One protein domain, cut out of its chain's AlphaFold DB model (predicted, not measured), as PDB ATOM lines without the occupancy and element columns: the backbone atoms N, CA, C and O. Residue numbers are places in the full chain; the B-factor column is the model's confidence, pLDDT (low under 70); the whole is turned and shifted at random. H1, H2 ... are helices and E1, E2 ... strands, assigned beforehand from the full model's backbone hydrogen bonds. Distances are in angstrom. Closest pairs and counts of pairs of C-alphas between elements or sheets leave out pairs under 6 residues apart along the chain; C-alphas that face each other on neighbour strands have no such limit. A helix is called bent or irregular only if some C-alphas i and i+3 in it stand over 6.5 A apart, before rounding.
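AT A GLANCE: This is residues 212 to 304 of the 306 residues of an uncharacterized protein of Succinatimonas sp. CAG:777 (UniProt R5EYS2). Two helices, H2 and H3, make the core, with a long bent hairpin of strands E2 and E3 over one side and helix H1 on the other. Away from the hairpin's tip, a tiny two-strand sheet, E1 and E4, and the short H4 make the far end. The printed part has 93 residues, in the order H1, E1, H2, H3, E2, E3, E4, H4; both sheets are antiparallel and the class is mixed, helices and strands. It is compact, with a radius of gyration of the C-alphas of 13.0 A, and only just elongated, spanning 41 by 27 by 26 A.

HOW THE PARTS SIT: H1, residues 218 to 229, touches H3, residues 250 to 263, with residues 218 to 222 alone; the closest C-alphas, of Val 221 and Phe 256, are 6.3 A apart. Their steep tilt of 69 degrees, the same way, is only just short of about perpendicular. E1, residues 234 to 236, is the antiparallel neighbour of E4, residues 295 to 297; N 296 and O 235 are 2.9 A apart, within hydrogen-bond range. H2, residues 237 to 243, touches H3 at a steep tilt of 50 degrees, opposite ways, closest at the C-alphas of Val 237 and Val 257, 6.7 A. E2, residues 271 to 280, and E3, residues 283 to 292, form an antiparallel hairpin, with N 274 and O 289 2.9 A apart. The closest C-alphas of H2 and E2, Gly 238 and Ile 274, are 6.3 A apart. E3 runs on into E4 at 84 degrees. H4, residues 298 to 302, only just touches H1, with 3 pairs of C-alphas within 8 A, closest at Ile 229 and Ser 298, 5.9 A; residues 226 to 229 of H1 alone take part. Each O i to N i+4 pair is within range in H1, H2 and H3; H4 has 0 of 1, and 0 of 2 for i+3.

IN THESE COORDINATES: H1 begins at C-alpha 218 (36.834, 24.715, 48.810) and H4 ends at C-alpha 302 (51.873, 17.478, 47.014). From first to last C-alpha H3 is 20.1 A, E2 25.5 A and E3 27.4 A; E2 bends by 51 degrees at residue 275, E3 by 50 degrees at residue 288.

THE WHOLE: The two C-alphas farthest apart, of Asn 282 and Asn 303, are 41.7 A apart. The printed part has no cut and no long link. Mean pLDDT of the printed part is 71.4; residues 212 to 218 and 298 to 304 are among those under 70.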
ATOM      1  N   GLN A 212      27.070  32.567  43.817       45.78
ATOM      2  CA  GLN A 212      25.958  31.896  44.498       45.78
ATOM      3  C   GLN A 212      26.321  30.482  44.991       45.78
ATOM      4  O   GLN A 212      25.588  29.916  45.791       45.78
ATOM      5  N   LEU A 213      27.476  29.940  44.583       50.12
ATOM      6  CA  LEU A 213      27.970  28.603  44.951       50.12
ATOM      7  C   LEU A 213      28.792  28.568  46.262       50.12
ATOM      8  O   LEU A 213      29.506  27.600  46.524       50.12
ATOM      9  N   ASP A 214      28.702  29.605  47.100       53.41
ATOM     10  CA  ASP A 214      29.513  29.793  48.321       53.41
ATOM     11  C   ASP A 214      29.127  28.864  49.500       53.41
ATOM     12  O   ASP A 214      29.621  28.997  50.621       53.41
ATOM     13  N   THR A 215      28.245  27.893  49.265       55.66
ATOM     14  CA  THR A 215      27.820  26.881  50.247       55.66
ATOM     15  C   THR A 215      28.918  25.848  50.527       55.66
ATOM     16  O   THR A 215      29.023  25.337  51.646       55.66
ATOM     17  N   VAL A 216      29.772  25.556  49.538       60.62
ATOM     18  CA  VAL A 216      30.796  24.506  49.615       60.62
ATOM     19  C   VAL A 216      32.162  25.110  49.921       60.62
ATOM     20  O   VAL A 216      32.769  25.786  49.096       60.62
ATOM     21  N   ARG A 217      32.718  24.802  51.097       66.44
ATOM     22  CA  ARG A 217      34.075  25.233  51.466       66.44
ATOM     23  C   ARG A 217      35.123  24.522  50.600       66.44
ATOM     24  O   ARG A 217      35.389  23.333  50.779       66.44
ATOM     25  N   LEU A 218      35.785  25.256  49.698       68.31
ATOM     26  CA  LEU A 218      36.834  24.715  48.810       68.31
ATOM     27  C   LEU A 218      38.008  24.070  49.581       68.31
ATOM     28  O   LEU A 218      38.663  23.160  49.065       68.31
ATOM     29  N   SER A 219      38.268  24.507  50.818       70.44
ATOM     30  CA  SER A 219      39.261  23.905  51.718       70.44
ATOM     31  C   SER A 219      38.974  22.430  52.004       70.44
ATOM     32  O   SER A 219      39.890  21.604  52.001       70.44
ATOM     33  N   ASP A 220      37.702  22.093  52.196       74.06
ATOM     34  CA  ASP A 220      37.255  20.775  52.650       74.06
ATOM     35  C   ASP A 220      37.275  19.785  51.478       74.06
ATOM     36  O   ASP A 220      37.722  18.639  51.607       74.06
ATOM     37  N   VAL A 221      36.910  20.267  50.286       76.81
ATOM     38  CA  VAL A 221      37.052  19.542  49.015       76.81
ATOM     39  C   VAL A 221      38.524  19.209  48.754       76.81
ATOM     40  O   VAL A 221      38.869  18.057  48.480       76.81
ATOM     41  N   ARG A 222      39.429  20.183  48.924       76.19
ATOM     42  CA  ARG A 222      40.876  19.990  48.734       76.19
ATOM     43  C   ARG A 222      41.464  18.974  49.718       76.19
ATOM     44  O   ARG A 222      42.288  18.149  49.318       76.19
ATOM     45  N   ALA A 223      41.039  18.995  50.982       77.88
ATOM     46  CA  ALA A 223      41.450  18.011  51.984       77.88
ATOM     47  C   ALA A 223      40.953  16.593  51.643       77.88
ATOM     48  O   ALA A 223      41.707  15.623  51.759       77.88
ATOM     49  N   THR A 224      39.720  16.476  51.147       78.56
ATOM     50  CA  THR A 224      39.114  15.198  50.742       78.56
ATOM     51  C   THR A 224      39.838  14.587  49.540       78.56
ATOM     52  O   THR A 224      40.227  13.418  49.583       78.56
ATOM     53  N   ILE A 225      40.111  15.390  48.504       77.38
ATOM     54  CA  ILE A 225      40.896  14.972  47.330       77.38
ATOM     55  C   ILE A 225      42.291  14.487  47.761       77.38
ATOM     56  O   ILE A 225      42.729  13.412  47.347       77.38
ATOM     57  N   ARG A 226      42.969  15.230  48.650       76.25
ATOM     58  CA  ARG A 226      44.289  14.856  49.195       76.25
ATOM     59  C   ARG A 226      44.267  13.521  49.936       76.25
ATOM     60  O   ARG A 226      45.148  12.695  49.713       76.25
ATOM     61  N   SER A 227      43.269  13.295  50.786       77.25
ATOM     62  CA  SER A 227      43.126  12.053  51.556       77.25
ATOM     63  C   SER A 227      42.895  10.830  50.658       77.25
ATOM     64  O   SER A 227      43.473   9.766  50.886       77.25
ATOM     65  N   LEU A 228      42.093  10.983  49.600       77.31
ATOM     66  CA  LEU A 228      41.743   9.889  48.690       77.31
ATOM     67  C   LEU A 228      42.872   9.550  47.703       77.31
ATOM     68  O   LEU A 228      43.133   8.373  47.447       77.31
ATOM     69  N   ILE A 229      43.589  10.556  47.196       74.62
ATOM     70  CA  ILE A 229      44.754  10.349  46.318       74.62
ATOM     71  C   ILE A 229      45.986   9.923  47.126       74.62
ATOM     72  O   ILE A 229      46.805   9.152  46.645       74.62
ATOM     73  N   GLY A 230      46.109  10.324  48.394       66.44
ATOM     74  CA  GLY A 230      47.177   9.828  49.268       66.44
ATOM     75  C   GLY A 230      47.195   8.299  49.413       66.44
ATOM     76  O   GLY A 230      48.246   7.728  49.692       66.44
ATOM     77  N   LYS A 231      46.053   7.634  49.180       64.62
ATOM     78  CA  LYS A 231      45.890   6.173  49.241       64.62
ATOM     79  C   LYS A 231      45.997   5.467  47.880       64.62
ATOM     80  O   LYS A 231      46.061   4.243  47.859       64.62
ATOM     81  N   THR A 232      46.018   6.198  46.759       60.97
ATOM     82  CA  THR A 232      45.944   5.625  45.399       60.97
ATOM     83  C   THR A 232      46.828   6.414  44.426       60.97
ATOM     84  O   THR A 232      46.726   7.633  44.374       60.97
ATOM     85  N   SER A 233      47.683   5.760  43.628       64.62
ATOM     86  CA  SER A 233      48.687   6.464  42.797       64.62
ATOM     87  C   SER A 233      48.107   7.483  41.803       64.62
ATOM     88  O   SER A 233      48.720   8.535  41.601       64.62
ATOM     89  N   GLN A 234      46.950   7.194  41.195       76.38
ATOM     90  CA  GLN A 234      46.245   8.056  40.236       76.38
ATOM     91  C   GLN A 234      44.733   7.815  40.328       76.38
ATOM     92  O   GLN A 234      44.320   6.684  40.586       76.38
ATOM     93  N   MET A 235      43.915   8.854  40.143       78.81
ATOM     94  CA  MET A 235      42.448   8.739  40.142       78.81
ATOM     95  C   MET A 235      41.817   9.875  39.319       78.81
ATOM     96  O   MET A 235      42.324  11.003  39.355       78.81
ATOM     97  N   SER A 236      40.733   9.602  38.578       82.19
ATOM     98  CA  SER A 236      39.977  10.657  37.871       82.19
ATOM     99  C   SER A 236      39.020  11.392  38.810       82.19
ATOM    100  O   SER A 236      38.573  10.826  39.807       82.19
ATOM    101  N   VAL A 237      38.669  12.645  38.498       81.25
ATOM    102  CA  VAL A 237      37.683  13.426  39.273       81.25
ATOM    103  C   VAL A 237      36.348  12.692  39.392       81.25
ATOM    104  O   VAL A 237      35.781  12.633  40.484       81.25
ATOM    105  N   GLY A 238      35.879  12.054  38.320       78.75
ATOM    106  CA  GLY A 238      34.671  11.239  38.328       78.75
ATOM    107  C   GLY A 238      34.758  10.016  39.245       78.75
ATOM    108  O   GLY A 238      33.773   9.661  39.895       78.75
ATOM    109  N   GLU A 239      35.932   9.396  39.371       77.75
ATOM    110  CA  GLU A 239      36.173   8.313  40.335       77.75
ATOM    111  C   GLU A 239      36.200   8.813  41.786       77.75
ATOM    112  O   GLU A 239      35.733   8.104  42.681       77.75
ATOM    113  N   ILE A 240      36.697  10.034  42.030       81.50
ATOM    114  CA  ILE A 240      36.659  10.667  43.359       81.50
ATOM    115  C   ILE A 240      35.207  10.903  43.769       81.50
ATOM    116  O   ILE A 240      34.799  10.497  44.855       81.50
ATOM    117  N   ILE A 241      34.417  11.501  42.877       81.38
ATOM    118  CA  ILE A 241      33.020  11.854  43.142       81.38
ATOM    119  C   ILE A 241      32.177  10.601  43.419       81.38
ATOM    120  O   ILE A 241      31.339  10.624  44.312       81.38
ATOM    121  N   LYS A 242      32.435   9.470  42.742       79.62
ATOM    122  CA  LYS A 242      31.746   8.192  43.028       79.62
ATOM    123  C   LYS A 242      32.023   7.630  44.427       79.62
ATOM    124  O   LYS A 242      31.217   6.852  44.931       79.62
ATOM    125  N   LYS A 243      33.160   7.972  45.040       76.94
ATOM    126  CA  LYS A 243      33.560   7.495  46.378       76.94
ATOM    127  C   LYS A 243      33.152   8.451  47.501       76.94
ATOM    128  O   LYS A 243      33.246   8.075  48.669       76.94
ATOM    129  N   VAL A 244      32.739   9.673  47.171       76.62
ATOM    130  CA  VAL A 244      32.351  10.706  48.135       76.62
ATOM    131  C   VAL A 244      30.828  10.783  48.215       76.62
ATOM    132  O   VAL A 244      30.143  10.827  47.198       76.62
ATOM    133  N   ASN A 245      30.288  10.831  49.434       72.38
ATOM    134  CA  ASN A 245      28.871  11.116  49.637       72.38
ATOM    135  C   ASN A 245      28.638  12.624  49.514       72.38
ATOM    136  O   ASN A 245      29.070  13.379  50.387       72.38
ATOM    137  N   LEU A 246      27.958  13.036  48.443       74.31
ATOM    138  CA  LEU A 246      27.642  14.437  48.180       74.31
ATOM    139  C   LEU A 246      26.587  14.952  49.176       74.31
ATOM    140  O   LEU A 246      25.534  14.332  49.340       74.31
ATOM    141  N   ARG A 247      26.857  16.079  49.842       67.25
ATOM    142  CA  ARG A 247      25.976  16.732  50.826       67.25
ATOM    143  C   ARG A 247      25.228  17.927  50.245       67.25
ATOM    144  O   ARG A 247      24.065  18.115  50.582       67.25
ATOM    145  N   TYR A 248      25.870  18.692  49.362       66.69
ATOM    146  CA  TYR A 248      25.290  19.895  48.739       66.69
ATOM    147  C   TYR A 248      24.944  19.693  47.252       66.69
ATOM    148  O   TYR A 248      24.586  20.624  46.539       66.69
ATOM    149  N   GLY A 249      25.018  18.454  46.761       72.38
ATOM    150  CA  GLY A 249      24.559  18.094  45.420       72.38
ATOM    151  C   GLY A 249      25.474  18.569  44.290       72.38
ATOM    152  O   GLY A 249      26.667  18.281  44.305       72.38
ATOM    153  N   LEU A 250      24.917  19.227  43.264       72.25
ATOM    154  CA  LEU A 250      25.666  19.620  42.055       72.25
ATOM    155  C   LEU A 250      26.757  20.667  42.340       72.25
ATOM    156  O   LEU A 250      27.778  20.692  41.654       72.25
ATOM    157  N   GLU A 251      26.579  21.488  43.373       73.12
ATOM    158  CA  GLU A 251      27.514  22.549  43.768       73.12
ATOM    159  C   GLU A 251      28.865  21.968  44.215       73.12
ATOM    160  O   GLU A 251      29.930  22.447  43.819       73.12
ATOM    161  N   GLU A 252      28.833  20.855  44.953       73.50
ATOM    162  CA  GLU A 252      30.041  20.121  45.341       73.50
ATOM    163  C   GLU A 252      30.762  19.539  44.128       73.50
ATOM    164  O   GLU A 252      31.988  19.587  44.070       73.50
ATOM    165  N   ILE A 253      30.030  19.026  43.136       78.00
ATOM    166  CA  ILE A 253      30.627  18.464  41.917       78.00
ATOM    167  C   ILE A 253      31.411  19.542  41.165       78.00
ATOM    168  O   ILE A 253      32.555  19.311  40.763       78.00
ATOM    169  N   VAL A 254      30.832  20.739  41.028       78.88
ATOM    170  CA  VAL A 254      31.507  21.893  40.419       78.88
ATOM    171  C   VAL A 254      32.746  22.286  41.231       78.88
ATOM    172  O   VAL A 254      33.802  22.549  40.650       78.88
ATOM    173  N   ALA A 255      32.669  22.244  42.565       78.44
ATOM    174  CA  ALA A 255      33.817  22.499  43.434       78.44
ATOM    175  C   ALA A 255      34.940  21.455  43.255       78.44
ATOM    176  O   ALA A 255      36.107  21.834  43.143       78.44
ATOM    177  N   PHE A 256      34.616  20.158  43.152       80.00
ATOM    178  CA  PHE A 256      35.594  19.091  42.883       80.00
ATOM    179  C   PHE A 256      36.299  19.291  41.537       80.00
ATOM    180  O   PHE A 256      37.526  19.197  41.471       80.00
ATOM    181  N   VAL A 257      35.553  19.621  40.479       81.19
ATOM    182  CA  VAL A 257      36.121  19.897  39.150       81.19
ATOM    183  C   VAL A 257      37.016  21.138  39.181       81.19
ATOM    184  O   VAL A 257      38.108  21.118  38.610       81.19
ATOM    185  N   ARG A 258      36.613  22.202  39.886       77.25
ATOM    186  CA  ARG A 258      37.410  23.430  40.022       77.25
ATOM    187  C   ARG A 258      38.728  23.179  40.745       77.25
ATOM    188  O   ARG A 258      39.780  23.534  40.219       77.25
ATOM    189  N   VAL A 259      38.686  22.524  41.907       78.50
ATOM    190  CA  VAL A 259      39.900  22.194  42.669       78.50
ATOM    191  C   VAL A 259      40.806  21.270  41.852       78.50
ATOM    192  O   VAL A 259      42.020  21.451  41.845       78.50
ATOM    193  N   ALA A 260      40.244  20.326  41.098       77.56
ATOM    194  CA  ALA A 260      41.029  19.461  40.230       77.56
ATOM    195  C   ALA A 260      41.693  20.207  39.060       77.56
ATOM    196  O   ALA A 260      42.854  19.928  38.768       77.56
ATOM    197  N   ARG A 261      41.016  21.180  38.429       77.31
ATOM    198  CA  ARG A 261      41.632  22.051  37.406       77.31
ATOM    199  C   ARG A 261      42.708  22.967  37.982       77.31
ATOM    200  O   ARG A 261      43.702  23.230  37.316       77.31
ATOM    201  N   GLU A 262      42.538  23.445  39.215       75.75
ATOM    202  CA  GLU A 262      43.598  24.185  39.915       75.75
ATOM    203  C   GLU A 262      44.825  23.294  40.165       75.75
ATOM    204  O   GLU A 262      45.959  23.757  40.040       75.75
ATOM    205  N   MET A 263      44.601  22.015  40.488       72.69
ATOM    206  CA  MET A 263      45.660  21.046  40.782       72.69
ATOM    207  C   MET A 263      46.362  20.487  39.544       72.69
ATOM    208  O   MET A 263      47.550  20.170  39.604       72.69
ATOM    209  N   ASN A 264      45.645  20.356  38.431       71.44
ATOM    210  CA  ASN A 264      46.176  19.881  37.165       71.44
ATOM    211  C   ASN A 264      45.758  20.837  36.038       71.44
ATOM    212  O   ASN A 264      44.623  20.804  35.566       71.44
ATOM    213  N   LYS A 265      46.708  21.675  35.601       66.12
ATOM    214  CA  LYS A 265      46.527  22.675  34.533       66.12
ATOM    215  C   LYS A 265      46.627  22.095  33.113       66.12
ATOM    216  O   LYS A 265      46.698  22.869  32.163       66.12
ATOM    217  N   ALA A 266      46.681  20.772  32.954       64.75
ATOM    218  CA  ALA A 266      46.701  20.146  31.635       64.75
ATOM    219  C   ALA A 266      45.412  20.452  30.848       64.75
ATOM    220  O   ALA A 266      44.325  20.542  31.426       64.75
ATOM    221  N   GLU A 267      45.531  20.601  29.528       56.69
ATOM    222  CA  GLU A 267      44.373  20.720  28.642       56.69
ATOM    223  C   GLU A 267      43.575  19.411  28.647       56.69
ATOM    224  O   GLU A 267      44.123  18.325  28.453       56.69
ATOM    225  N   VAL A 268      42.271  19.514  28.905       65.31
ATOM    226  CA  VAL A 268      41.378  18.359  29.015       65.31
ATOM    227  C   VAL A 268      40.469  18.324  27.796       65.31
ATOM    228  O   VAL A 268      39.526  19.106  27.713       65.31
ATOM    229  N   ASN A 269      40.742  17.396  26.878       60.00
ATOM    230  CA  ASN A 269      39.944  17.193  25.661       60.00
ATOM    231  C   ASN A 269      38.932  16.038  25.782       60.00
ATOM    232  O   ASN A 269      38.078  15.868  24.917       60.00
ATOM    233  N   GLU A 270      38.996  15.251  26.859       72.12
ATOM    234  CA  GLU A 270      38.097  14.117  27.099       72.12
ATOM    235  C   GLU A 270      37.038  14.458  28.157       72.12
ATOM    236  O   GLU A 270      37.331  15.083  29.176       72.12
ATOM    237  N   SER A 271      35.796  14.023  27.938       75.44
ATOM    238  CA  SER A 271      34.707  14.111  28.922       75.44
ATOM    239  C   SER A 271      34.386  12.725  29.478       75.44
ATOM    240  O   SER A 271      34.330  11.761  28.719       75.44
ATOM    241  N   GLU A 272      34.118  12.620  30.775       78.94
ATOM    242  CA  GLU A 272      33.611  11.414  31.428       78.94
ATOM    243  C   GLU A 272      32.154  11.607  31.878       78.94
ATOM    244  O   GLU A 272      31.764  12.675  32.355       78.94
ATOM    245  N   GLU A 273      31.330  10.570  31.710       78.06
ATOM    246  CA  GLU A 273      29.950  10.538  32.199       78.06
ATOM    247  C   GLU A 273      29.874   9.688  33.468       78.06
ATOM    248  O   GLU A 273      30.255   8.514  33.479       78.06
ATOM    249  N   ILE A 274      29.356  10.269  34.546       77.50
ATOM    250  CA  ILE A 274      29.149   9.578  35.817       77.50
ATOM    251  C   ILE A 274      27.690   9.673  36.249       77.50
ATOM    252  O   ILE A 274      26.996  10.646  35.965       77.50
ATOM    253  N   ILE A 275      27.232   8.651  36.967       78.00
ATOM    254  CA  ILE A 275      25.949   8.673  37.666       78.00
ATOM    255  C   ILE A 275      26.251   8.964  39.133       78.00
ATOM    256  O   ILE A 275      27.038   8.249  39.757       78.00
ATOM    257  N   VAL A 276      25.657  10.029  39.659       78.31
ATOM    258  CA  VAL A 276      25.849  10.500  41.034       78.31
ATOM    259  C   VAL A 276      24.528  10.515  41.778       78.31
ATOM    260  O   VAL A 276      23.492  10.878  41.224       78.31
ATOM    261  N   LYS A 277      24.570  10.133  43.054       74.50
ATOM    262  CA  LYS A 277      23.430  10.231  43.966       74.50
ATOM    263  C   LYS A 277      23.489  11.580  44.665       74.50
ATOM    264  O   LYS A 277      24.408  11.829  45.439       74.50
ATOM    265  N   VAL A 278      22.524  12.439  44.369       71.44
ATOM    266  CA  VAL A 278      22.417  13.787  44.931       71.44
ATOM    267  C   VAL A 278      21.227  13.837  45.894       71.44
ATOM    268  O   VAL A 278      20.173  13.280  45.568       71.44
ATOM    269  N   PRO A 279      21.363  14.462  47.079       62.62
ATOM    270  CA  PRO A 279      20.233  14.663  47.981       62.62
ATOM    271  C   PRO A 279      19.138  15.504  47.306       62.62
ATOM    272  O   PRO A 279      19.411  16.542  46.708       62.62
ATOM    273  N   ALA A 280      17.896  15.037  47.390       60.44
ATOM    274  CA  ALA A 280      16.697  15.688  46.873       60.44
ATOM    275  C   ALA A 280      15.606  15.705  47.956       60.44
ATOM    276  O   ALA A 280      15.682  14.963  48.935       60.44
ATOM    277  N   GLN A 281      14.562  16.522  47.775       51.62
ATOM    278  CA  GLN A 281      13.507  16.712  48.785       51.62
ATOM    279  C   GLN A 281      12.804  15.402  49.217       51.62
ATOM    280  O   GLN A 281      12.322  15.328  50.340       51.62
ATOM    281  N   ASN A 282      12.835  14.349  48.382       48.69
ATOM    282  CA  ASN A 282      12.294  13.007  48.660       48.69
ATOM    283  C   ASN A 282      13.360  11.889  48.559       48.69
ATOM    284  O   ASN A 282      13.140  10.865  47.913       48.69
ATOM    285  N   GLY A 283      14.536  12.072  49.170       65.69
ATOM    286  CA  GLY A 283      15.579  11.037  49.258       65.69
ATOM    287  C   GLY A 283      16.790  11.321  48.368       65.69
ATOM    288  O   GLY A 283      17.291  12.440  48.341       65.69
ATOM    289  N   PHE A 284      17.298  10.316  47.652       65.31
ATOM    290  CA  PHE A 284      18.427  10.485  46.729       65.31
ATOM    291  C   PHE A 284      17.939  10.419  45.284       65.31
ATOM    292  O   PHE A 284      17.292   9.448  44.894       65.31
ATOM    293  N   LYS A 285      18.278  11.428  44.480       70.56
ATOM    294  CA  LYS A 285      18.057  11.419  43.033       70.56
ATOM    295  C   LYS A 285      19.350  11.016  42.336       70.56
ATOM    296  O   LYS A 285      20.408  11.583  42.608       70.56
ATOM    297  N   GLU A 286      19.266  10.045  41.438       76.69
ATOM    298  CA  GLU A 286      20.378   9.705  40.557       76.69
ATOM    299  C   GLU A 286      20.407  10.688  39.386       76.69
ATOM    300  O   GLU A 286      19.427  10.844  38.657       76.69
ATOM    301  N   LEU A 287      21.525  11.394  39.235       72.38
ATOM    302  CA  LEU A 287      21.760  12.333  38.150       72.38
ATOM    303  C   LEU A 287      22.905  11.822  37.286       72.38
ATOM    304  O   LEU A 287      23.952  11.419  37.792       72.38
ATOM    305  N   LYS A 288      22.703  11.863  35.970       77.44
ATOM    306  CA  LYS A 288      23.753  11.598  34.994       77.44
ATOM    307  C   LYS A 288      24.464  12.915  34.687       77.44
ATOM    308  O   LYS A 288      23.845  13.837  34.165       77.44
ATOM    309  N   VAL A 289      25.744  13.005  35.037       77.25
ATOM    310  CA  VAL A 289      26.561  14.217  34.907       77.25
ATOM    311  C   VAL A 289      27.725  13.943  33.964       77.25
ATOM    312  O   VAL A 289      28.430  12.946  34.115       77.25
ATOM    313  N   LYS A 290      27.933  14.843  33.001       78.81
ATOM    314  CA  LYS A 290      29.084  14.840  32.096       78.81
ATOM    315  C   LYS A 290      30.086  15.889  32.573       78.81
ATOM    316  O   LYS A 290      29.724  17.054  32.707       78.81
ATOM    317  N   LEU A 291      31.323  15.483  32.846       82.19
ATOM    318  CA  LEU A 291      32.392  16.352  33.352       82.19
ATOM    319  C   LEU A 291      33.704  16.130  32.583       82.19
ATOM    320  O   LEU A 291      33.876  15.082  31.965       82.19
ATOM    321  N   PRO A 292      34.641  17.093  32.580       77.00
ATOM    322  CA  PRO A 292      35.953  16.901  31.966       77.00
ATOM    323  C   PRO A 292      36.762  15.841  32.726       77.00
ATOM    324  O   PRO A 292      36.858  15.883  33.954       77.00
ATOM    325  N   LYS A 293      37.381  14.910  31.998       80.25
ATOM    326  CA  LYS A 293      38.191  13.826  32.560       80.25
ATOM    327  C   LYS A 293      39.547  14.360  33.015       80.25
ATOM    328  O   LYS A 293      40.518  14.392  32.262       80.25
ATOM    329  N   ILE A 294      39.612  14.791  34.270       80.25
ATOM    330  CA  ILE A 294      40.841  15.277  34.903       80.25
ATOM    331  C   ILE A 294      41.430  14.145  35.742       80.25
ATOM    332  O   ILE A 294      40.829  13.721  36.730       80.25
ATOM    333  N   VAL A 295      42.613  13.662  35.366       80.50
ATOM    334  CA  VAL A 295      43.352  12.663  36.149       80.50
ATOM    335  C   VAL A 295      44.289  13.381  37.112       80.50
ATOM    336  O   VAL A 295      45.098  14.217  36.704       80.50
ATOM    337  N   LEU A 296      44.188  13.061  38.400       76.88
ATOM    338  CA  LEU A 296      45.056  13.601  39.438       76.88
ATOM    339  C   LEU A 296      46.050  12.523  39.890       76.88
ATOM    340  O   LEU A 296      45.667  11.395  40.195       76.88
ATOM    341  N   THR A 297      47.334  12.883  39.940       76.25
ATOM    342  CA  THR A 297      48.430  12.005  40.389       76.25
ATOM    343  C   THR A 297      48.952  12.471  41.746       76.25
ATOM    344  O   THR A 297      49.008  13.673  42.013       76.25
ATOM    345  N   SER A 298      49.392  11.540  42.597       65.81
ATOM    346  CA  SER A 298      49.898  11.832  43.951       65.81
ATOM    347  C   SER A 298      51.050  12.854  44.007       65.81
ATOM    348  O   SER A 298      51.166  13.594  44.985       65.81
ATOM    349  N   GLN A 299      51.859  12.958  42.946       62.97
ATOM    350  CA  GLN A 299      52.936  13.950  42.813       62.97
ATOM    351  C   GLN A 299      52.417  15.389  42.623       62.97
ATOM    352  O   GLN A 299      52.964  16.319  43.209       62.97
ATOM    353  N   LEU A 300      51.327  15.580  41.871       63.91
ATOM    354  CA  LEU A 300      50.737  16.900  41.595       63.91
ATOM    355  C   LEU A 300      50.045  17.484  42.833       63.91
ATOM    356  O   LEU A 300      50.089  18.683  43.092       63.91
ATOM    357  N   VAL A 301      49.452  16.610  43.644       60.19
ATOM    358  CA  VAL A 301      48.693  16.979  44.845       60.19
ATOM    359  C   VAL A 301      49.596  17.473  45.989       60.19
ATOM    360  O   VAL A 301      49.146  18.270  46.819       60.19
ATOM    361  N   ARG A 302      50.868  17.042  46.024       57.19
ATOM    362  CA  ARG A 302      51.873  17.478  47.014       57.19
ATOM    363  C   ARG A 302      52.473  18.858  46.717       57.19
ATOM    364  O   ARG A 302      52.848  19.545  47.659       57.19
ATOM    365  N   ASN A 303      52.511  19.292  45.456       53.91
ATOM    366  CA  ASN A 303      53.196  20.528  45.046       53.91
ATOM    367  C   ASN A 303      52.425  21.834  45.324       53.91
ATOM    368  O   ASN A 303      52.959  22.910  45.087       53.91
ATOM    369  N   ILE A 304      51.193  21.772  45.840       52.44
ATOM    370  CA  ILE A 304      50.333  22.954  46.084       52.44
ATOM    371  C   ILE A 304      50.181  23.182  47.600       52.44
ATOM    372  O   ILE A 304      49.101  23.442  48.130       52.44
TER     373      ILE A 304